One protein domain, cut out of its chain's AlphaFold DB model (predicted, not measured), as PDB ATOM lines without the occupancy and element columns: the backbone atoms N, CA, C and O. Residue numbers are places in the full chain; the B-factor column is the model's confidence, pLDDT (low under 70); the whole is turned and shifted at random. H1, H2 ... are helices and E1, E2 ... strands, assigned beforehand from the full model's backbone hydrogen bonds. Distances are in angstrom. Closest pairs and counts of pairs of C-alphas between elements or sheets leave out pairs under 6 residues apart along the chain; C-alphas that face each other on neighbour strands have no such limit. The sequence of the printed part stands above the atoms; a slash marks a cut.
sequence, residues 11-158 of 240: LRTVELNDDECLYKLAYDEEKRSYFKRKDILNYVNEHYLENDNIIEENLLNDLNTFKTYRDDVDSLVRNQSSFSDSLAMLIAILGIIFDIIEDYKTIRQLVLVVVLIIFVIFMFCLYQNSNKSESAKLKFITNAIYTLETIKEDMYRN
ATOM      1  N   LEU A  11     -37.781  38.649 -23.138       48.38
ATOM      2  CA  LEU A  11     -37.266  39.339 -24.332       48.38
ATOM      3  C   LEU A  11     -36.663  40.665 -23.869       48.38
ATOM      4  O   LEU A  11     -37.394  41.634 -23.672       48.38
ATOM      5  N   ARG A  12     -35.363  40.691 -23.573       54.56
ATOM      6  CA  ARG A  12     -34.727  41.841 -22.914       54.56
ATOM      7  C   ARG A  12     -33.394  42.200 -23.565       54.56
ATOM      8  O   ARG A  12     -32.381  42.219 -22.881       54.56
ATOM      9  N   THR A  13     -33.386  42.471 -24.868       56.59
ATOM     10  CA  THR A  13     -32.107  42.687 -25.585       56.59
ATOM     11  C   THR A  13     -32.139  43.561 -26.822       56.59
ATOM     12  O   THR A  13     -31.072  43.961 -27.281       56.59
ATOM     13  N   VAL A  14     -33.316  43.929 -27.321       53.41
ATOM     14  CA  VAL A  14     -33.425  44.898 -28.413       53.41
ATOM     15  C   VAL A  14     -34.206  46.093 -27.896       53.41
ATOM     16  O   VAL A  14     -35.411  46.008 -27.661       53.41
ATOM     17  N   GLU A  15     -33.499  47.194 -27.660       56.19
ATOM     18  CA  GLU A  15     -34.135  48.497 -27.490       56.19
ATOM     19  C   GLU A  15     -34.240  49.133 -28.871       56.19
ATOM     20  O   GLU A  15     -33.240  49.504 -29.485       56.19
ATOM     21  N   LEU A  16     -35.472  49.199 -29.365       53.03
ATOM     22  CA  LEU A  16     -35.818  49.950 -30.559       53.03
ATOM     23  C   LEU A  16     -35.975  51.412 -30.128       53.03
ATOM     24  O   LEU A  16     -36.984  51.755 -29.512       53.03
ATOM     25  N   ASN A  17     -34.974  52.250 -30.392       54.16
ATOM     26  CA  ASN A  17     -35.176  53.699 -30.379       54.16
ATOM     27  C   ASN A  17     -35.705  54.127 -31.753       54.16
ATOM     28  O   ASN A  17     -35.403  53.475 -32.753       54.16
ATOM     29  N   ASP A  18     -36.468  55.222 -31.800       53.19
ATOM     30  CA  ASP A  18     -37.158  55.695 -33.014       53.19
ATOM     31  C   ASP A  18     -36.222  55.902 -34.229       53.19
ATOM     32  O   ASP A  18     -36.681  55.786 -35.363       53.19
ATOM     33  N   ASP A  19     -34.916  56.117 -34.001       53.75
ATOM     34  CA  ASP A  19     -33.918  56.363 -35.054       53.75
ATOM     35  C   ASP A  19     -32.777  55.320 -35.135       53.75
ATOM     36  O   ASP A  19     -32.118  55.217 -36.170       53.75
ATOM     37  N   GLU A  20     -32.527  54.520 -34.085       60.66
ATOM     38  CA  GLU A  20     -31.410  53.556 -34.042       60.66
ATOM     39  C   GLU A  20     -31.765  52.271 -33.271       60.66
ATOM     40  O   GLU A  20     -32.240  52.304 -32.134       60.66
ATOM     41  N   CYS A  21     -31.478  51.115 -33.878       68.31
ATOM     42  CA  CYS A  21     -31.606  49.809 -33.232       68.31
ATOM     43  C   CYS A  21     -30.323  49.502 -32.442       68.31
ATOM     44  O   CYS A  21     -29.235  49.433 -33.019       68.31
ATOM     45  N   LEU A  22     -30.437  49.342 -31.119       79.19
ATOM     46  CA  LEU A  22     -29.316  48.968 -30.256       79.19
ATOM     47  C   LEU A  22     -29.423  47.494 -29.867       79.19
ATOM     48  O   LEU A  22     -30.370  47.073 -29.197       79.19
ATOM     49  N   TYR A  23     -28.409  46.724 -30.250       82.62
ATOM     50  CA  TYR A  23     -28.320  45.292 -29.999       82.62
ATOM     51  C   TYR A  23     -27.477  45.032 -28.756       82.62
ATOM     52  O   TYR A  23     -26.386  45.590 -28.603       82.62
ATOM     53  N   LYS A  24     -27.964  44.159 -27.876       86.12
ATOM     54  CA  LYS A  24     -27.216  43.698 -26.708       86.12
ATOM     55  C   LYS A  24     -27.028  42.189 -26.767       86.12
ATOM     56  O   LYS A  24     -28.018  41.464 -26.769       86.12
ATOM     57  N   LEU A  25     -25.777  41.739 -26.766       87.31
ATOM     58  CA  LEU A  25     -25.454  40.328 -26.582       87.31
ATOM     59  C   LEU A  25     -25.425  39.979 -25.083       87.31
ATOM     60  O   LEU A  25     -25.260  40.851 -24.230       87.31
ATOM     61  N   ALA A  26     -25.649  38.714 -24.748       85.12
ATOM     62  CA  ALA A  26     -25.851  38.223 -23.392       85.12
ATOM     63  C   ALA A  26     -24.582  38.309 -22.540       85.12
ATOM     64  O   ALA A  26     -24.679  38.609 -21.349       85.12
ATOM     65  N   TYR A  27     -23.417  38.079 -23.152       83.31
ATOM     66  CA  TYR A  27     -22.109  38.169 -22.497       83.31
ATOM     67  C   TYR A  27     -21.452  39.550 -22.655       83.31
ATOM     68  O   TYR A  27     -20.448  39.823 -22.005       83.31
ATOM     69  N   ASP A  28     -22.040  40.444 -23.457       84.06
ATOM     70  CA  ASP A  28     -21.569  41.821 -23.601       84.06
ATOM     71  C   ASP A  28     -22.165  42.739 -22.518       84.06
ATOM     72  O   ASP A  28     -23.379  42.783 -22.272       84.06
ATOM     73  N   GLU A  29     -21.314  43.569 -21.915       76.88
ATOM     74  CA  GLU A  29     -21.761  44.625 -21.000       76.88
ATOM     75  C   GLU A  29     -22.438  45.779 -21.758       76.88
ATOM     76  O   GLU A  29     -23.462  46.319 -21.314       76.88
ATOM     77  N   GLU A  30     -21.907  46.107 -22.939       80.19
ATOM     78  CA  GLU A  30     -22.292  47.260 -23.748       80.19
ATOM     79  C   GLU A  30     -23.263  46.913 -24.882       80.19
ATOM     80  O   GLU A  30     -23.232  45.837 -25.480       80.19
ATOM     81  N   LYS A  31     -24.132  47.874 -25.213       82.56
ATOM     82  CA  LYS A  31     -24.993  47.802 -26.398       82.56
ATOM     83  C   LYS A  31     -24.234  48.311 -27.611       82.56
ATOM     84  O   LYS A  31     -23.524  49.311 -27.520       82.56
ATOM     85  N   ARG A  32     -24.446  47.685 -28.762       80.31
ATOM     86  CA  ARG A  32     -23.808  48.073 -30.022       80.31
ATOM     87  C   ARG A  32     -24.881  48.361 -31.064       80.31
ATOM     88  O   ARG A  32     -25.843  47.613 -31.180       80.31
ATOM     89  N   SER A  33     -24.704  49.420 -31.850       78.44
ATOM     90  CA  SER A  33     -25.520  49.672 -33.051       78.44
ATOM     91  C   SER A  33     -25.058  48.830 -34.248       78.44
ATOM     92  O   SER A  33     -25.775  48.660 -35.232       78.44
ATOM     93  N   TYR A  34     -23.842  48.281 -34.182       81.31
ATOM     94  CA  TYR A  34     -23.234  47.515 -35.261       81.31
ATOM     95  C   TYR A  34     -22.185  46.518 -34.742       81.31
ATOM     96  O   TYR A  34     -21.428  46.819 -33.822       81.31
ATOM     97  N   PHE A  35     -22.079  45.366 -35.412       83.88
ATOM     98  CA  PHE A  35     -21.061  44.343 -35.194       83.88
ATOM     99  C   PHE A  35     -20.159  44.188 -36.424       83.88
ATOM    100  O   PHE A  35     -20.640  44.027 -37.556       83.88
ATOM    101  N   LYS A  36     -18.833  44.177 -36.217       85.44
ATOM    102  CA  LYS A  36     -17.889  43.814 -37.285       85.44
ATOM    103  C   LYS A  36     -17.948  42.307 -37.525       85.44
ATOM    104  O   LYS A  36     -18.232  41.519 -36.632       85.44
ATOM    105  N   ARG A  37     -17.585  41.893 -38.741       83.25
ATOM    106  CA  ARG A  37     -17.575  40.472 -39.142       83.25
ATOM    107  C   ARG A  37     -16.720  39.590 -38.226       83.25
ATOM    108  O   ARG A  37     -17.132  38.486 -37.905       83.25
ATOM    109  N   LYS A  38     -15.536  40.082 -37.841       85.12
ATOM    110  CA  LYS A  38     -14.620  39.359 -36.947       85.12
ATOM    111  C   LYS A  38     -15.190  39.255 -35.536       85.12
ATOM    112  O   LYS A  38     -15.126  38.186 -34.956       85.12
ATOM    113  N   ASP A  39     -15.807  40.327 -35.050       87.75
ATOM    114  CA  ASP A  39     -16.396  40.373 -33.711       87.75
ATOM    115  C   ASP A  39     -17.507  39.323 -33.559       87.75
ATOM    116  O   ASP A  39     -17.538  38.625 -32.557       87.75
ATOM    117  N   ILE A  40     -18.361  39.144 -34.579       88.25
ATOM    118  CA  ILE A  40     -19.420  38.117 -34.570       88.25
ATOM    119  C   ILE A  40     -18.826  36.710 -34.446       88.25
ATOM    120  O   ILE A  40     -19.308  35.907 -33.656       88.25
ATOM    121  N   LEU A  41     -17.798  36.405 -35.245       89.75
ATOM    122  CA  LEU A  41     -17.189  35.077 -35.248       89.75
ATOM    123  C   LEU A  41     -16.453  34.801 -33.934       89.75
ATOM    124  O   LEU A  41     -16.646  33.747 -33.344       89.75
ATOM    125  N   ASN A  42     -15.656  35.765 -33.471       90.56
ATOM    126  CA  ASN A  42     -14.916  35.648 -32.220       90.56
ATOM    127  C   ASN A  42     -15.866  35.446 -31.038       90.56
ATOM    128  O   ASN A  42     -15.640  34.547 -30.244       90.56
ATOM    129  N   TYR A  43     -16.959  36.211 -30.982       90.75
ATOM    130  CA  TYR A  43     -17.964  36.085 -29.929       90.75
ATOM    131  C   TYR A  43     -18.601  34.688 -29.891       90.75
ATOM    132  O   TYR A  43     -18.751  34.099 -28.824       90.75
ATOM    133  N   VAL A  44     -18.974  34.140 -31.056       91.12
ATOM    134  CA  VAL A  44     -19.545  32.784 -31.127       91.12
ATOM    135  C   VAL A  44     -18.519  31.735 -30.712       91.12
ATOM    136  O   VAL A  44     -18.859  30.829 -29.956       91.12
ATOM    137  N   ASN A  45     -17.274  31.863 -31.169       89.81
ATOM    138  CA  ASN A  45     -16.219  30.922 -30.810       89.81
ATOM    139  C   ASN A  45     -15.959  30.933 -29.296       89.81
ATOM    140  O   ASN A  45     -16.092  29.895 -28.654       89.81
ATOM    141  N   GLU A  46     -15.693  32.110 -28.732       91.31
ATOM    142  CA  GLU A  46     -15.312  32.303 -27.328       91.31
ATOM    143  C   GLU A  46     -16.401  31.840 -26.350       91.31
ATOM    144  O   GLU A  46     -16.112  31.203 -25.339       91.31
ATOM    145  N   HIS A  47     -17.673  32.133 -26.638       90.06
ATOM    146  CA  HIS A  47     -18.749  31.901 -25.669       90.06
ATOM    147  C   HIS A  47     -19.578  30.640 -25.907       90.06
ATOM    148  O   HIS A  47     -20.299  30.228 -24.994       90.06
ATOM    149  N   TYR A  48     -19.511  30.042 -27.101       88.81
ATOM    150  CA  TYR A  48     -20.385  28.927 -27.478       88.81
ATOM    151  C   TYR A  48     -19.671  27.722 -28.096       88.81
ATOM    152  O   TYR A  48     -20.257  26.645 -28.090       88.81
ATOM    153  N   LEU A  49     -18.456  27.867 -28.635       88.94
ATOM    154  CA  LEU A  49     -17.691  26.722 -29.155       88.94
ATOM    155  C   LEU A  49     -16.576  26.283 -28.210       88.94
ATOM    156  O   LEU A  49     -16.337  25.092 -28.073       88.94
ATOM    157  N   GLU A  50     -15.899  27.235 -27.572       88.38
ATOM    158  CA  GLU A  50     -14.798  26.970 -26.637       88.38
ATOM    159  C   GLU A  50     -15.284  26.738 -25.199       88.38
ATOM    160  O   GLU A  50     -14.510  26.321 -24.341       88.38
ATOM    161  N   ASN A  51     -16.562  27.011 -24.922       81.75
ATOM    162  CA  ASN A  51     -17.144  26.890 -23.594       81.75
ATOM    163  C   ASN A  51     -18.102  25.696 -23.511       81.75
ATOM    164  O   ASN A  51     -19.153  25.691 -24.148       81.75
ATOM    165  N   ASP A  52     -17.776  24.739 -22.642       75.94
ATOM    166  CA  ASP A  52     -18.586  23.539 -22.406       75.94
ATOM    167  C   ASP A  52     -19.892  23.832 -21.642       75.94
ATOM    168  O   ASP A  52     -20.869  23.088 -21.739       75.94
ATOM    169  N   ASN A  53     -19.940  24.932 -20.881       82.75
ATOM    170  CA  ASN A  53     -21.073  25.286 -20.027       82.75
ATOM    171  C   ASN A  53     -21.930  26.385 -20.659       82.75
ATOM    172  O   ASN A  53     -21.897  27.555 -20.265       82.75
ATOM    173  N   ILE A  54     -22.741  25.984 -21.636       85.50
ATOM    174  CA  ILE A  54     -23.616  26.893 -22.377       85.50
ATOM    175  C   ILE A  54     -24.916  27.141 -21.606       85.50
ATOM    176  O   ILE A  54     -25.714  26.235 -21.357       85.50
ATOM    177  N   ILE A  55     -25.168  28.405 -21.261       85.88
ATOM    178  CA  ILE A  55     -26.417  28.835 -20.624       85.88
ATOM    179  C   ILE A  55     -27.498  28.999 -21.703       85.88
ATOM    180  O   ILE A  55     -27.433  29.921 -22.518       85.88
ATOM    181  N   GLU A  56     -28.525  28.143 -21.678       83.88
ATOM    182  CA  GLU A  56     -29.619  28.125 -22.670       83.88
ATOM    183  C   GLU A  56     -30.304  29.496 -22.829       83.88
ATOM    184  O   GLU A  56     -30.598  29.934 -23.940       83.88
ATOM    185  N   GLU A  57     -30.527  30.214 -21.724       82.38
ATOM    186  CA  GLU A  57     -31.153  31.541 -21.758       82.38
ATOM    187  C   GLU A  57     -30.308  32.562 -22.531       82.38
ATOM    188  O   GLU A  57     -30.857  33.329 -23.322       82.38
ATOM    189  N   ASN A  58     -28.983  32.527 -22.368       87.12
ATOM    190  CA  ASN A  58     -28.064  33.408 -23.088       87.12
ATOM    191  C   ASN A  58     -28.013  33.045 -24.575       87.12
ATOM    192  O   ASN A  58     -28.113  33.931 -25.422       87.12
ATOM    193  N   LEU A  59     -27.981  31.744 -24.885       88.12
ATOM    194  CA  LEU A  59     -28.017  31.233 -26.255       88.12
ATOM    195  C   LEU A  59     -29.264  31.707 -27.011       88.12
ATOM    196  O   LEU A  59     -29.171  32.224 -28.124       88.12
ATOM    197  N   LEU A  60     -30.446  31.556 -26.409       87.38
ATOM    198  CA  LEU A  60     -31.710  31.985 -27.016       87.38
ATOM    199  C   LEU A  60     -31.770  33.505 -27.199       87.38
ATOM    200  O   LEU A  60     -32.315  33.999 -28.192       87.38
ATOM    201  N   ASN A  61     -31.213  34.242 -26.246       86.19
ATOM    202  CA  ASN A  61     -31.163  35.692 -26.259       86.19
ATOM    203  C   ASN A  61     -30.260  36.236 -27.380       86.19
ATOM    204  O   ASN A  61     -30.672  37.108 -28.154       86.19
ATOM    205  N   ASP A  62     -29.071  35.662 -27.532       89.00
ATOM    206  CA  ASP A  62     -28.130  36.018 -28.595       89.00
ATOM    207  C   ASP A  62     -28.635  35.588 -29.964       89.00
ATOM    208  O   ASP A  62     -28.525  36.342 -30.930       89.00
ATOM    209  N   LEU A  63     -29.280  34.423 -30.050       90.81
ATOM    210  CA  LEU A  63     -29.902  33.958 -31.282       90.81
ATOM    211  C   LEU A  63     -30.984  34.930 -31.772       90.81
ATOM    212  O   LEU A  63     -31.054  35.225 -32.967       90.81
ATOM    213  N   ASN A  64     -31.824  35.442 -30.868       87.69
ATOM    214  CA  ASN A  64     -32.819  36.458 -31.213       87.69
ATOM    215  C   ASN A  64     -32.152  37.763 -31.653       87.69
ATOM    216  O   ASN A  64     -32.522  38.312 -32.690       87.69
ATOM    217  N   THR A  65     -31.133  38.211 -30.920       88.00
ATOM    218  CA  THR A  65     -30.384  39.434 -31.238       88.00
ATOM    219  C   THR A  65     -29.736  39.352 -32.620       88.00
ATOM    220  O   THR A  65     -29.898  40.262 -33.435       88.00
ATOM    221  N   PHE A  66     -29.073  38.239 -32.946       90.81
ATOM    222  CA  PHE A  66     -28.482  38.036 -34.267       90.81
ATOM    223  C   PHE A  66     -29.525  37.915 -35.378       90.81
ATOM    224  O   PHE A  66     -29.274  38.402 -36.478       90.81
ATOM    225  N   LYS A  67     -30.699  37.321 -35.123       89.88
ATOM    226  CA  LYS A  67     -31.797  37.279 -36.106       89.88
ATOM    227  C   LYS A  67     -32.331  38.671 -36.417       89.88
ATOM    228  O   LYS A  67     -32.422  39.014 -37.592       89.88
ATOM    229  N   THR A  68     -32.603  39.482 -35.397       85.94
ATOM    230  CA  THR A  68     -33.016  40.879 -35.591       85.94
ATOM    231  C   THR A  68     -31.943  41.657 -36.346       85.94
ATOM    232  O   THR A  68     -32.238  42.300 -37.348       85.94
ATOM    233  N   TYR A  69     -30.676  41.509 -35.950       87.00
ATOM    234  CA  TYR A  69     -29.570  42.171 -36.635       87.00
ATOM    235  C   TYR A  69     -29.425  41.756 -38.102       87.00
ATOM    236  O   TYR A  69     -29.176  42.591 -38.974       87.00
ATOM    237  N   ARG A  70     -29.581  40.462 -38.398       90.50
ATOM    238  CA  ARG A  70     -29.564  39.935 -39.767       90.50
ATOM    239  C   ARG A  70     -30.654  40.579 -40.610       90.50
ATOM    240  O   ARG A  70     -30.375  40.943 -41.747       90.50
ATOM    241  N   ASP A  71     -31.866  40.689 -40.076       85.88
ATOM    242  CA  ASP A  71     -33.012  41.226 -40.808       85.88
ATOM    243  C   ASP A  71     -32.817  42.723 -41.121       85.88
ATOM    244  O   ASP A  71     -33.115  43.162 -42.234       85.88
ATOM    245  N   ASP A  72     -32.198  43.482 -40.211       81.81
ATOM    246  CA  ASP A  72     -31.828  44.884 -40.449       81.81
ATOM    247  C   ASP A  72     -30.731  45.024 -41.520       81.81
ATOM    248  O   ASP A  72     -30.832  45.853 -42.431       81.81
ATOM    249  N   VAL A  73     -29.704  44.164 -41.479       83.31
ATOM    250  CA  VAL A  73     -28.659  44.118 -42.517       83.31
ATOM    251  C   VAL A  73     -29.236  43.685 -43.873       83.31
ATOM    252  O   VAL A  73     -28.855  44.246 -44.901       83.31
ATOM    253  N   ASP A  74     -30.169  42.730 -43.909       82.56
ATOM    254  CA  ASP A  74     -30.844  42.297 -45.141       82.56
ATOM    255  C   ASP A  74     -31.707  43.419 -45.737       82.56
ATOM    256  O   ASP A  74     -31.645  43.678 -46.940       82.56
ATOM    257  N   SER A  75     -32.446  44.151 -44.900       76.00
ATOM    258  CA  SER A  75     -33.214  45.331 -45.316       76.00
ATOM    259  C   SER A  75     -32.319  46.386 -45.976       76.00
ATOM    260  O   SER A  75     -32.633  46.889 -47.061       76.00
ATOM    261  N   LEU A  76     -31.148  46.659 -45.389       73.56
ATOM    262  CA  LEU A  76     -30.161  47.581 -45.956       73.56
ATOM    263  C   LEU A  76     -29.660  47.115 -47.334       73.56
ATOM    264  O   LEU A  76     -29.594  47.911 -48.273       73.56
ATOM    265  N   VAL A  77     -29.346  45.824 -47.479       71.69
ATOM    266  CA  VAL A  77     -28.881  45.240 -48.749       71.69
ATOM    267  C   VAL A  77     -29.989  45.247 -49.811       71.69
ATOM    268  O   VAL A  77     -29.728  45.556 -50.975       71.69
ATOM    269  N   ARG A  78     -31.244  44.965 -49.442       69.94
ATOM    270  CA  ARG A  78     -32.382  44.960 -50.380       69.94
ATOM    271  C   ARG A  78     -32.746  46.366 -50.853       69.94
ATOM    272  O   ARG A  78     -32.960  46.551 -52.052       69.94
ATOM    273  N   ASN A  79     -32.707  47.364 -49.971       63.44
ATOM    274  CA  ASN A  79     -32.898  48.773 -50.338       63.44
ATOM    275  C   ASN A  79     -31.813  49.295 -51.295       63.44
ATOM    276  O   ASN A  79     -32.034  50.247 -52.040       63.44
ATOM    277  N   GLN A  80     -30.641  48.659 -51.321       63.47
ATOM    278  CA  GLN A  80     -29.603  48.980 -52.293       63.47
ATOM    279  C   GLN A  80     -29.957  48.484 -53.706       63.47
ATOM    280  O   GLN A  80     -29.740  49.208 -54.677       63.47
ATOM    281  N   SER A  81     -30.544  47.286 -53.836       62.97
ATOM    282  CA  SER A  81     -30.968  46.753 -55.145       62.97
ATOM    283  C   SER A  81     -32.116  47.537 -55.791       62.97
ATOM    284  O   SER A  81     -32.129  47.728 -57.004       62.97
ATOM    285  N   SER A  82     -33.041  48.084 -54.999       61.44
ATOM    286  CA  SER A  82     -34.146  48.892 -55.535       61.44
ATOM    287  C   SER A  82     -33.678  50.238 -56.106       61.44
ATOM    288  O   SER A  82     -34.324  50.804 -56.996       61.44
ATOM    289  N   PHE A  83     -32.525  50.746 -55.660       66.00
ATOM    290  CA  PHE A  83     -31.926  51.949 -56.229       66.00
ATOM    291  C   PHE A  83     -31.402  51.720 -57.653       66.00
ATOM    292  O   PHE A  83     -31.634  52.561 -58.523       66.00
ATOM    293  N   SER A  84     -30.734  50.590 -57.920       67.62
ATOM    294  CA  SER A  84     -30.270  50.283 -59.282       67.62
ATOM    295  C   SER A  84     -31.429  50.168 -60.267       67.62
ATOM    296  O   SER A  84     -31.325  50.670 -61.387       67.62
ATOM    297  N   ASP A  85     -32.554  49.602 -59.829       70.38
ATOM    298  CA  ASP A  85     -33.763  49.498 -60.649       70.38
ATOM    299  C   ASP A  85     -34.367  50.884 -60.934       70.38
ATOM    300  O   ASP A  85     -34.725  51.199 -62.072       70.38
ATOM    301  N   SER A  86     -34.397  51.761 -59.923       69.62
ATOM    302  CA  SER A  86     -34.858  53.151 -60.068       69.62
ATOM    303  C   SER A  86     -33.990  53.948 -61.046       69.62
ATOM    304  O   SER A  86     -34.485  54.755 -61.835       69.62
ATOM    305  N   LEU A  87     -32.684  53.696 -61.035       73.38
ATOM    306  CA  LEU A  87     -31.721  54.349 -61.911       73.38
ATOM    307  C   LEU A  87     -31.863  53.891 -63.366       73.38
ATOM    308  O   LEU A  87     -31.848  54.720 -64.277       73.38
ATOM    309  N   ALA A  88     -32.063  52.589 -63.582       78.94
ATOM    310  CA  ALA A  88     -32.332  52.033 -64.906       78.94
ATOM    311  C   ALA A  88     -33.595  52.652 -65.530       78.94
ATOM    312  O   ALA A  88     -33.590  53.025 -66.706       78.94
ATOM    313  N   MET A  89     -34.649  52.841 -64.729       80.31
ATOM    314  CA  MET A  89     -35.874  53.515 -65.163       80.31
ATOM    315  C   MET A  89     -35.619  54.973 -65.577       80.31
ATOM    316  O   MET A  89     -36.120  55.423 -66.606       80.31
ATOM    317  N   LEU A  90     -34.806  55.709 -64.813       80.19
ATOM    318  CA  LEU A  90     -34.478  57.112 -65.090       80.19
ATOM    319  C   LEU A  90     -33.697  57.271 -66.406       80.19
ATOM    320  O   LEU A  90     -34.005  58.154 -67.205       80.19
ATOM    321  N   ILE A  91     -32.740  56.375 -66.676       80.56
ATOM    322  CA  ILE A  91     -31.998  56.334 -67.949       80.56
ATOM    323  C   ILE A  91     -32.944  56.064 -69.125       80.56
ATOM    324  O   ILE A  91     -32.832  56.722 -70.160       80.56
ATOM    325  N   ALA A  92     -33.894  55.138 -68.969       81.50
ATOM    326  CA  ALA A  92     -34.865  54.832 -70.017       81.50
ATOM    327  C   ALA A  92     -35.735  56.053 -70.369       81.50
ATOM    328  O   ALA A  92     -35.924  56.357 -71.546       81.50
ATOM    329  N   ILE A  93     -36.206  56.796 -69.360       82.00
ATOM    330  CA  ILE A  93     -36.986  58.029 -69.560       82.00
ATOM    331  C   ILE A  93     -36.149  59.096 -70.277       82.00
ATOM    332  O   ILE A  93     -36.633  59.728 -71.215       82.00
ATOM    333  N   LEU A  94     -34.885  59.277 -69.881       79.81
ATOM    334  CA  LEU A  94     -33.980  60.229 -70.531       79.81
ATOM    335  C   LEU A  94     -33.729  59.880 -72.003       79.81
ATOM    336  O   LEU A  94     -33.675  60.786 -72.831       79.81
ATOM    337  N   GLY A  95     -33.628  58.590 -72.339       76.81
ATOM    338  CA  GLY A  95     -33.496  58.128 -73.722       76.81
ATOM    339  C   GLY A  95     -34.685  58.532 -74.597       76.81
ATOM    340  O   GLY A  95     -34.486  59.045 -75.693       76.81
ATOM    341  N   ILE A  96     -35.912  58.389 -74.083       82.00
ATOM    342  CA  ILE A  96     -37.135  58.805 -74.791       82.00
ATOM    343  C   ILE A  96     -37.155  60.325 -75.001       82.00
ATOM    344  O   ILE A  96     -37.495  60.796 -76.081       82.00
ATOM    345  N   ILE A  97     -36.777  61.107 -73.984       78.62
ATOM    346  CA  ILE A  97     -36.740  62.575 -74.088       78.62
ATOM    347  C   ILE A  97     -35.703  63.023 -75.126       78.62
ATOM    348  O   ILE A  97     -35.957  63.970 -75.867       78.62
ATOM    349  N   PHE A  98     -34.552  62.345 -75.193       78.94
ATOM    350  CA  PHE A  98     -33.504  62.653 -76.165       78.94
ATOM    351  C   PHE A  98     -33.987  62.472 -77.609       78.94
ATOM    352  O   PHE A  98     -33.675  63.302 -78.456       78.94
ATOM    353  N   ASP A  99     -34.778  61.429 -77.871       76.81
ATOM    354  CA  ASP A  99     -35.287  61.098 -79.210       76.81
ATOM    355  C   ASP A  99     -36.313  62.123 -79.737       76.81
ATOM    356  O   ASP A  99     -36.459  62.311 -80.940       76.81
ATOM    357  N   ILE A 100     -37.007  62.832 -78.840       80.94
ATOM    358  CA  ILE A 100     -38.053  63.809 -79.195       80.94
ATOM    359  C   ILE A 100     -37.468  65.193 -79.545       80.94
ATOM    360  O   ILE A 100     -38.134  66.009 -80.184       80.94
ATOM    361  N   ILE A 101     -36.243  65.506 -79.111       79.81
ATOM    362  CA  ILE A 101     -35.683  66.860 -79.216       79.81
ATOM    363  C   ILE A 101     -34.824  66.998 -80.477       79.81
ATOM    364  O   ILE A 101     -33.751  66.416 -80.576       79.81
ATOM    365  N   GLU A 102     -35.239  67.878 -81.391       77.88
ATOM    366  CA  GLU A 102     -34.489  68.190 -82.622       77.88
ATOM    367  C   GLU A 102     -33.626  69.468 -82.525       77.88
ATOM    368  O   GLU A 102     -32.725  69.684 -83.337       77.88
ATOM    369  N   ASP A 103     -33.860  70.335 -81.533       85.31
ATOM    370  CA  ASP A 103     -33.146  71.614 -81.409       85.31
ATOM    371  C   ASP A 103     -31.764  71.459 -80.750       85.31
ATOM    372  O   ASP A 103     -31.646  71.157 -79.562       85.31
ATOM    373  N   TYR A 104     -30.708  71.793 -81.497       79.75
ATOM    374  CA  TYR A 104     -29.311  71.750 -81.060       79.75
ATOM    375  C   TYR A 104     -29.034  72.507 -79.748       79.75
ATOM    376  O   TYR A 104     -28.232  72.054 -78.924       79.75
ATOM    377  N   LYS A 105     -29.679  73.659 -79.518       85.19
ATOM    378  CA  LYS A 105     -29.461  74.433 -78.283       85.19
ATOM    379  C   LYS A 105     -30.032  73.700 -77.070       85.19
ATOM    380  O   LYS A 105     -29.390  73.658 -76.017       85.19
ATOM    381  N   THR A 106     -31.195  73.088 -77.254       80.81
ATOM    382  CA  THR A 106     -31.882  72.269 -76.255       80.81
ATOM    383  C   THR A 106     -31.127  70.957 -76.005       80.81
ATOM    384  O   THR A 106     -30.896  70.601 -74.851       80.81
ATOM    385  N   ILE A 107     -30.601  70.312 -77.055       80.69
ATOM    386  CA  ILE A 107     -29.724  69.130 -76.951       80.69
ATOM    387  C   ILE A 107     -28.479  69.451 -76.116       80.69
ATOM    388  O   ILE A 107     -28.142  68.708 -75.197       80.69
ATOM    389  N   ARG A 108     -27.807  70.582 -76.367       79.50
ATOM    390  CA  ARG A 108     -26.607  70.979 -75.607       79.50
ATOM    391  C   ARG A 108     -26.892  71.168 -74.112       79.50
ATOM    392  O   ARG A 108     -26.060  70.793 -73.285       79.50
ATOM    393  N   GLN A 109     -28.035  71.756 -73.757       81.12
ATOM    394  CA  GLN A 109     -28.444  71.912 -72.356       81.12
ATOM    395  C   GLN A 109     -28.803  70.569 -71.718       81.12
ATOM    396  O   GLN A 109     -28.395  70.301 -70.589       81.12
ATOM    397  N   LEU A 110     -29.494  69.701 -72.454       81.44
ATOM    398  CA  LEU A 110     -29.851  68.367 -71.991       81.44
ATOM    399  C   LEU A 110     -28.606  67.511 -71.733       81.44
ATOM    400  O   LEU A 110     -28.518  66.881 -70.684       81.44
ATOM    401  N   VAL A 111     -27.602  67.560 -72.613       80.88
ATOM    402  CA  VAL A 111     -26.316  66.870 -72.407       80.88
ATOM    403  C   VAL A 111     -25.645  67.326 -71.107       80.88
ATOM    404  O   VAL A 111     -25.176  66.487 -70.343       80.88
ATOM    405  N   LEU A 112     -25.642  68.630 -70.806       79.62
ATOM    406  CA  LEU A 112     -25.102  69.143 -69.539       79.62
ATOM    407  C   LEU A 112     -25.866  68.608 -68.320       79.62
ATOM    408  O   LEU A 112     -25.237  68.204 -67.345       79.62
ATOM    409  N   VAL A 113     -27.200  68.568 -68.383       83.00
ATOM    410  CA  VAL A 113     -28.042  68.018 -67.308       83.00
ATOM    411  C   VAL A 113     -27.780  66.524 -67.117       83.00
ATOM    412  O   VAL A 113     -27.608  66.079 -65.986       83.00
ATOM    413  N   VAL A 114     -27.673  65.760 -68.204       82.75
ATOM    414  CA  VAL A 114     -27.369  64.324 -68.157       82.75
ATOM    415  C   VAL A 114     -25.997  64.074 -67.537       82.75
ATOM    416  O   VAL A 114     -25.881  63.213 -66.671       82.75
ATOM    417  N   VAL A 115     -24.970  64.851 -67.896       81.38
ATOM    418  CA  VAL A 115     -23.636  64.742 -67.277       81.38
ATOM    419  C   VAL A 115     -23.694  65.026 -65.773       81.38
ATOM    420  O   VAL A 115     -23.057  64.320 -64.992       81.38
ATOM    421  N   LEU A 116     -24.488  66.011 -65.350       82.00
ATOM    422  CA  LEU A 116     -24.669  66.353 -63.937       82.00
ATOM    423  C   LEU A 116     -25.399  65.235 -63.176       82.00
ATOM    424  O   LEU A 116     -24.974  64.850 -62.090       82.00
ATOM    425  N   ILE A 117     -26.438  64.650 -63.778       83.56
ATOM    426  CA  ILE A 117     -27.151  63.486 -63.235       83.56
ATOM    427  C   ILE A 117     -26.206  62.284 -63.120       83.56
ATOM    428  O   ILE A 117     -26.155  61.658 -62.065       83.56
ATOM    429  N   ILE A 118     -25.413  61.993 -64.156       82.06
ATOM    430  CA  ILE A 118     -24.413  60.915 -64.141       82.06
ATOM    431  C   ILE A 118     -23.383  61.150 -63.034       82.06
ATOM    432  O   ILE A 118     -23.008  60.208 -62.345       82.06
ATOM    433  N   PHE A 119     -22.945  62.393 -62.825       79.38
ATOM    434  CA  PHE A 119     -22.011  62.727 -61.753       79.38
ATOM    435  C   PHE A 119     -22.618  62.493 -60.362       79.38
ATOM    436  O   PHE A 119     -21.977  61.878 -59.511       79.38
ATOM    437  N   VAL A 120     -23.865  62.916 -60.134       81.38
ATOM    438  CA  VAL A 120     -24.584  62.663 -58.871       81.38
ATOM    439  C   VAL A 120     -24.771  61.162 -58.643       81.38
ATOM    440  O   VAL A 120     -24.496  60.664 -57.553       81.38
ATOM    441  N   ILE A 121     -25.162  60.430 -59.688       80.75
ATOM    442  CA  ILE A 121     -25.252  58.967 -59.688       80.75
ATOM    443  C   ILE A 121     -23.908  58.341 -59.325       80.75
ATOM    444  O   ILE A 121     -23.854  57.464 -58.473       80.75
ATOM    445  N   PHE A 122     -22.817  58.792 -59.940       77.44
ATOM    446  CA  PHE A 122     -21.481  58.260 -59.702       77.44
ATOM    447  C   PHE A 122     -21.038  58.482 -58.253       77.44
ATOM    448  O   PHE A 122     -20.570  57.545 -57.609       77.44
ATOM    449  N   MET A 123     -21.256  59.684 -57.711       73.06
ATOM    450  CA  MET A 123     -20.983  59.991 -56.303       73.06
ATOM    451  C   MET A 123     -21.814  59.111 -55.363       73.06
ATOM    452  O   MET A 123     -21.292  58.589 -54.379       73.06
ATOM    453  N   PHE A 124     -23.082  58.874 -55.698       73.50
ATOM    454  CA  PHE A 124     -23.947  57.985 -54.935       73.50
ATOM    455  C   PHE A 124     -23.522  56.510 -55.042       73.50
ATOM    456  O   PHE A 124     -23.493  55.805 -54.037       73.50
ATOM    457  N   CYS A 125     -23.109  56.038 -56.220       68.75
ATOM    458  CA  CYS A 125     -22.561  54.695 -56.413       68.75
ATOM    459  C   CYS A 125     -21.243  54.491 -55.655       68.75
ATOM    460  O   CYS A 125     -21.009  53.402 -55.136       68.75
ATOM    461  N   LEU A 126     -20.385  55.511 -55.567       65.38
ATOM    462  CA  LEU A 126     -19.175  55.463 -54.741       65.38
ATOM    463  C   LEU A 126     -19.517  55.390 -53.252       65.38
ATOM    464  O   LEU A 126     -18.966  54.540 -52.553       65.38
ATOM    465  N   TYR A 127     -20.463  56.213 -52.791       66.38
ATOM    466  CA  TYR A 127     -20.979  56.153 -51.421       66.38
ATOM    467  C   TYR A 127     -21.559  54.766 -51.100       66.38
ATOM    468  O   TYR A 127     -21.228  54.167 -50.080       66.38
ATOM    469  N   GLN A 128     -22.340  54.192 -52.017       61.06
ATOM    470  CA  GLN A 128     -22.932  52.865 -51.854       61.06
ATOM    471  C   GLN A 128     -21.937  51.703 -51.972       61.06
ATOM    472  O   GLN A 128     -22.137  50.674 -51.330       61.06
ATOM    473  N   ASN A 129     -20.874  51.807 -52.778       53.72
ATOM    474  CA  ASN A 129     -19.885  50.727 -52.924       53.72
ATOM    475  C   ASN A 129     -19.089  50.467 -51.635       53.72
ATOM    476  O   ASN A 129     -18.538  49.374 -51.484       53.72
ATOM    477  N   SER A 130     -19.099  51.408 -50.684       53.84
ATOM    478  CA  SER A 130     -18.683  51.172 -49.296       53.84
ATOM    479  C   SER A 130     -19.414  49.969 -48.671       53.84
ATOM    480  O   SER A 130     -18.824  49.199 -47.917       53.84
ATOM    481  N   ASN A 131     -20.665  49.719 -49.072       52.91
ATOM    482  CA  ASN A 131     -21.547  48.716 -48.472       52.91
ATOM    483  C   ASN A 131     -21.342  47.288 -49.004       52.91
ATOM    484  O   ASN A 131     -22.044  46.375 -48.572       52.91
ATOM    485  N   LYS A 132     -20.355  47.018 -49.878       56.62
ATOM    486  CA  LYS A 132     -19.949  45.622 -50.182       56.62
ATOM    487  C   LYS A 132     -19.548  44.852 -48.916       56.62
ATOM    488  O   LYS A 132     -19.598  43.622 -48.897       56.62
ATOM    489  N   SER A 133     -19.182  45.566 -47.849       60.03
ATOM    490  CA  SER A 133     -18.994  45.009 -46.511       60.03
ATOM    491  C   SER A 133     -20.242  44.327 -45.949       60.03
ATOM    492  O   SER A 133     -20.085  43.350 -45.213       60.03
ATOM    493  N   GLU A 134     -21.442  44.807 -46.289       67.00
ATOM    494  CA  GLU A 134     -22.715  44.406 -45.680       67.00
ATOM    495  C   GLU A 134     -23.229  43.070 -46.223       67.00
ATOM    496  O   GLU A 134     -23.651  42.215 -45.450       67.00
ATOM    497  N   SER A 135     -23.085  42.800 -47.525       66.88
ATOM    498  CA  SER A 135     -23.452  41.488 -48.088       66.88
ATOM    499  C   SER A 135     -22.533  40.366 -47.596       66.88
ATOM    500  O   SER A 135     -22.985  39.257 -47.308       66.88
ATOM    501  N   ALA A 136     -21.235  40.647 -47.443       72.50
ATOM    502  CA  ALA A 136     -20.305  39.717 -46.814       72.50
ATOM    503  C   ALA A 136     -20.701  39.473 -45.356       72.50
ATOM    504  O   ALA A 136     -20.727  38.334 -44.905       72.50
ATOM    505  N   LYS A 137     -21.056  40.532 -44.631       80.38
ATOM    506  CA  LYS A 137     -21.485  40.471 -43.234       80.38
ATOM    507  C   LYS A 137     -22.772  39.668 -43.038       80.38
ATOM    508  O   LYS A 137     -22.823  38.886 -42.093       80.38
ATOM    509  N   LEU A 138     -23.729  39.742 -43.965       85.75
ATOM    510  CA  LEU A 138     -24.924  38.892 -43.956       85.75
ATOM    511  C   LEU A 138     -24.564  37.396 -43.925       85.75
ATOM    512  O   LEU A 138     -25.191  36.629 -43.196       85.75
ATOM    513  N   LYS A 139     -23.511  36.981 -44.647       85.44
ATOM    514  CA  LYS A 139     -23.024  35.589 -44.620       85.44
ATOM    515  C   LYS A 139     -22.462  35.194 -43.254       85.44
ATOM    516  O   LYS A 139     -22.776  34.109 -42.781       85.44
ATOM    517  N   PHE A 140     -21.676  36.065 -42.616       86.81
ATOM    518  CA  PHE A 140     -21.119  35.794 -41.282       86.81
ATOM    519  C   PHE A 140     -22.214  35.690 -40.219       86.81
ATOM    520  O   PHE A 140     -22.208  34.738 -39.448       86.81
ATOM    521  N   ILE A 141     -23.184  36.614 -40.216       91.31
ATOM    522  CA  ILE A 141     -24.310  36.574 -39.269       91.31
ATOM    523  C   ILE A 141     -25.152  35.315 -39.497       91.31
ATOM    524  O   ILE A 141     -25.527  34.639 -38.548       91.31
ATOM    525  N   THR A 142     -25.423  34.971 -40.757       91.88
ATOM    526  CA  THR A 142     -26.177  33.758 -41.097       91.88
ATOM    527  C   THR A 142     -25.459  32.501 -40.614       91.88
ATOM    528  O   THR A 142     -26.095  31.623 -40.041       91.88
ATOM    529  N   ASN A 143     -24.136  32.429 -40.791       92.06
ATOM    530  CA  ASN A 143     -23.338  31.316 -40.287       92.06
ATOM    531  C   ASN A 143     -23.393  31.222 -38.757       92.06
ATOM    532  O   ASN A 143     -23.689  30.158 -38.233       92.06
ATOM    533  N   ALA A 144     -23.193  32.343 -38.057       91.38
ATOM    534  CA  ALA A 144     -23.309  32.415 -36.602       91.38
ATOM    535  C   ALA A 144     -24.681  31.932 -36.105       91.38
ATOM    536  O   ALA A 144     -24.752  31.113 -35.196       91.38
ATOM    537  N   ILE A 145     -25.773  32.376 -36.739       94.38
ATOM    538  CA  ILE A 145     -27.133  31.919 -36.414       94.38
ATOM    539  C   ILE A 145     -27.252  30.404 -36.578       94.38
ATOM    540  O   ILE A 145     -27.779  29.755 -35.681       94.38
ATOM    541  N   TYR A 146     -26.766  29.839 -37.687       94.06
ATOM    542  CA  TYR A 146     -26.834  28.394 -37.903       94.06
ATOM    543  C   TYR A 146     -26.035  27.617 -36.860       94.06
ATOM    544  O   TYR A 146     -26.560  26.657 -36.310       94.06
ATOM    545  N   THR A 147     -24.822  28.062 -36.524       92.25
ATOM    546  CA  THR A 147     -24.014  27.451 -35.461       92.25
ATOM    547  C   THR A 147     -24.757  27.452 -34.124       92.25
ATOM    548  O   THR A 147     -24.881  26.409 -33.489       92.25
ATOM    549  N   LEU A 148     -25.326  28.593 -33.722       92.06
ATOM    550  CA  LEU A 148     -26.100  28.697 -32.480       92.06
ATOM    551  C   LEU A 148     -27.390  27.856 -32.520       92.06
ATOM    552  O   LEU A 148     -27.813  27.324 -31.495       92.06
ATOM    553  N   GLU A 149     -28.030  27.710 -33.685       94.00
ATOM    554  CA  GLU A 149     -29.185  26.818 -33.852       94.00
ATOM    555  C   GLU A 149     -28.811  25.344 -33.702       94.00
ATOM    556  O   GLU A 149     -29.569  24.619 -33.058       94.00
ATOM    557  N   THR A 150     -27.662  24.925 -34.236       92.44
ATOM    558  CA  THR A 150     -27.133  23.567 -34.065       92.44
ATOM    559  C   THR A 150     -26.832  23.280 -32.599       92.44
ATOM    560  O   THR A 150     -27.349  22.306 -32.066       92.44
ATOM    561  N   ILE A 151     -26.115  24.176 -31.914       89.12
ATOM    562  CA  ILE A 151     -25.822  24.050 -30.476       89.12
ATOM    563  C   ILE A 151     -27.114  23.909 -29.669       89.12
ATOM    564  O   ILE A 151     -27.242  23.027 -28.825       89.12
ATOM    565  N   LYS A 152     -28.109  24.754 -29.955       91.38
ATOM    566  CA  LYS A 152     -29.418  24.690 -29.302       91.38
ATOM    567  C   LYS A 152     -30.104  23.339 -29.539       91.38
ATOM    568  O   LYS A 152     -30.712  22.793 -28.623       91.38
ATOM    569  N   GLU A 153     -30.067  22.818 -30.764       90.00
ATOM    570  CA  GLU A 153     -30.667  21.521 -31.088       90.00
ATOM    571  C   GLU A 153     -29.950  20.364 -30.378       90.00
ATOM    572  O   GLU A 153     -30.621  19.497 -29.813       90.00
ATOM    573  N   ASP A 154     -28.620  20.391 -30.326       88.00
ATOM    574  CA  ASP A 154     -27.808  19.390 -29.630       88.00
ATOM    575  C   ASP A 154     -28.043  19.424 -28.115       88.00
ATOM    576  O   ASP A 154     -28.241  18.374 -27.501       88.00
ATOM    577  N   MET A 155     -28.142  20.617 -27.515       83.62
ATOM    578  CA  MET A 155     -28.521  20.782 -26.106       83.62
ATOM    579  C   MET A 155     -29.885  20.150 -25.804       83.62
ATOM    580  O   MET A 155     -30.029  19.448 -24.805       83.62
ATOM    581  N   TYR A 156     -30.888  20.346 -26.666       81.94
ATOM    582  CA  TYR A 156     -32.209  19.740 -26.463       81.94
ATOM    583  C   TYR A 156     -32.216  18.224 -26.663       81.94
ATOM    584  O   TYR A 156     -32.949  17.525 -25.964       81.94
ATOM    585  N   ARG A 157     -31.416  17.696 -27.596       83.44
ATOM    586  CA  ARG A 157     -31.294  16.246 -27.811       83.44
ATOM    587  C   ARG A 157     -30.581  15.564 -26.644       83.44
ATOM    588  O   ARG A 157     -31.078  14.557 -26.148       83.44
ATOM    589  N   ASN A 158     -29.484  16.146 -26.163       73.50
ATOM    590  CA  ASN A 158     -28.699  15.600 -25.055       73.50
ATOM    591  C   ASN A 158     -29.359  15.833 -23.687       73.50
ATOM    592  O   ASN A 158     -29.202  15.014 -22.791       73.50
TER     593      ASN A 158
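What this domain is: This is residues 11 to 158 of the 240 residues of an uncharacterized protein of Finegoldia magna (UniProt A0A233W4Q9). A long rod is built on one very long helix, H2, with H3 folded back beside its second half as a loose helical hairpin and H4 lying along its first half, so that H3 and H4 follow one another on the way back. At the H4 end, H1 packs on H4, and a small strand hairpin, E1 and E2, sits beside H2 at its residues 61 to 72. The printed part has 148 residues with two named strands and four named helices, in the order E1 E2 H1 H2 H3 H4; the sheet, E1 - E2, is antiparallel, and the class is mostly helix. The whole is extended, with a radius of gyration of the C-alphas of 23.3 A and spans of 79 by 29 by 24 A.

How they stand to each other: The sheet has E1, residues 14 to 16, and E2, residues 21 to 23, as antiparallel neighbours at 167 degrees, a hairpin with N 22 and O 15 within hydrogen-bond range at 3.2 A and N 15 and O 22 at 3.5 A. H2 is residues 56 to 100; the closest C-alphas of E2 and H2, those of Tyr 23 and Thr 65, are 6.3 A apart. H4, residues 132 to 158, touches residues 56 to 77 of H2 alone, closest at the C-alphas of Leu 63 and Ile 145, 6.2 A, opposite ways at a shallow tilt of 30 degrees. H1, residues 37 to 49, touches H4, closest at the C-alphas of Arg 37 and Lys 137, 5.7 A, the same way at a shallow tilt of 9 degrees. H1 and H2 are near each other, with 7 pairs of C-alphas within 10 A. H3, residues 104 to 129, forms a helical hairpin with H2; the two only just touch, with 3 pairs of C-alphas within 8 A, through residues 80 to 98 of H2 alone. Their closest C-alphas, those of Phe 98 and Ile 107, are 7.5 A apart, and they run opposite ways at a shallow tilt of 12 degrees. The helix packing is mostly aligned, with shallow tilts in these three touching pairs. H3 and H4 meet only through their link, while H1 and H3 are apart. Every O i to N i+4 pair is within hydrogen-bond range in H1 and H3, against 39 of 41 in H2 and 21 of 23 in H4.

Where its parts are: E1, residues 14 to 16, begins at C-alpha 14 (-33.425, 44.898, -28.413), and E2 is residues 21 to 23. H1, residues 37 to 49, is 17.0 A long. H2, residues 56 to 100, is 67.4 A long and ends at C-alpha 100 (-38.053, 63.809, -79.195). H3, residues 104 to 129, measures 36.4 A, and H4, residues 132 to 158, measures 40.1 A and ends at C-alpha 158 (-28.699, 15.600, -25.055).

The domain as a whole: The two C-alphas farthest apart, those of Asp 103 and Asn 158, are 79.6 A apart. The printed part has no cut. The link from E2 to H1, 13 residues, is long. The mean pLDDT of the printed part is 79.1, and it is under 70 at residues 11 to 21, 78 to 84, 86 and 125 to 135 of this model.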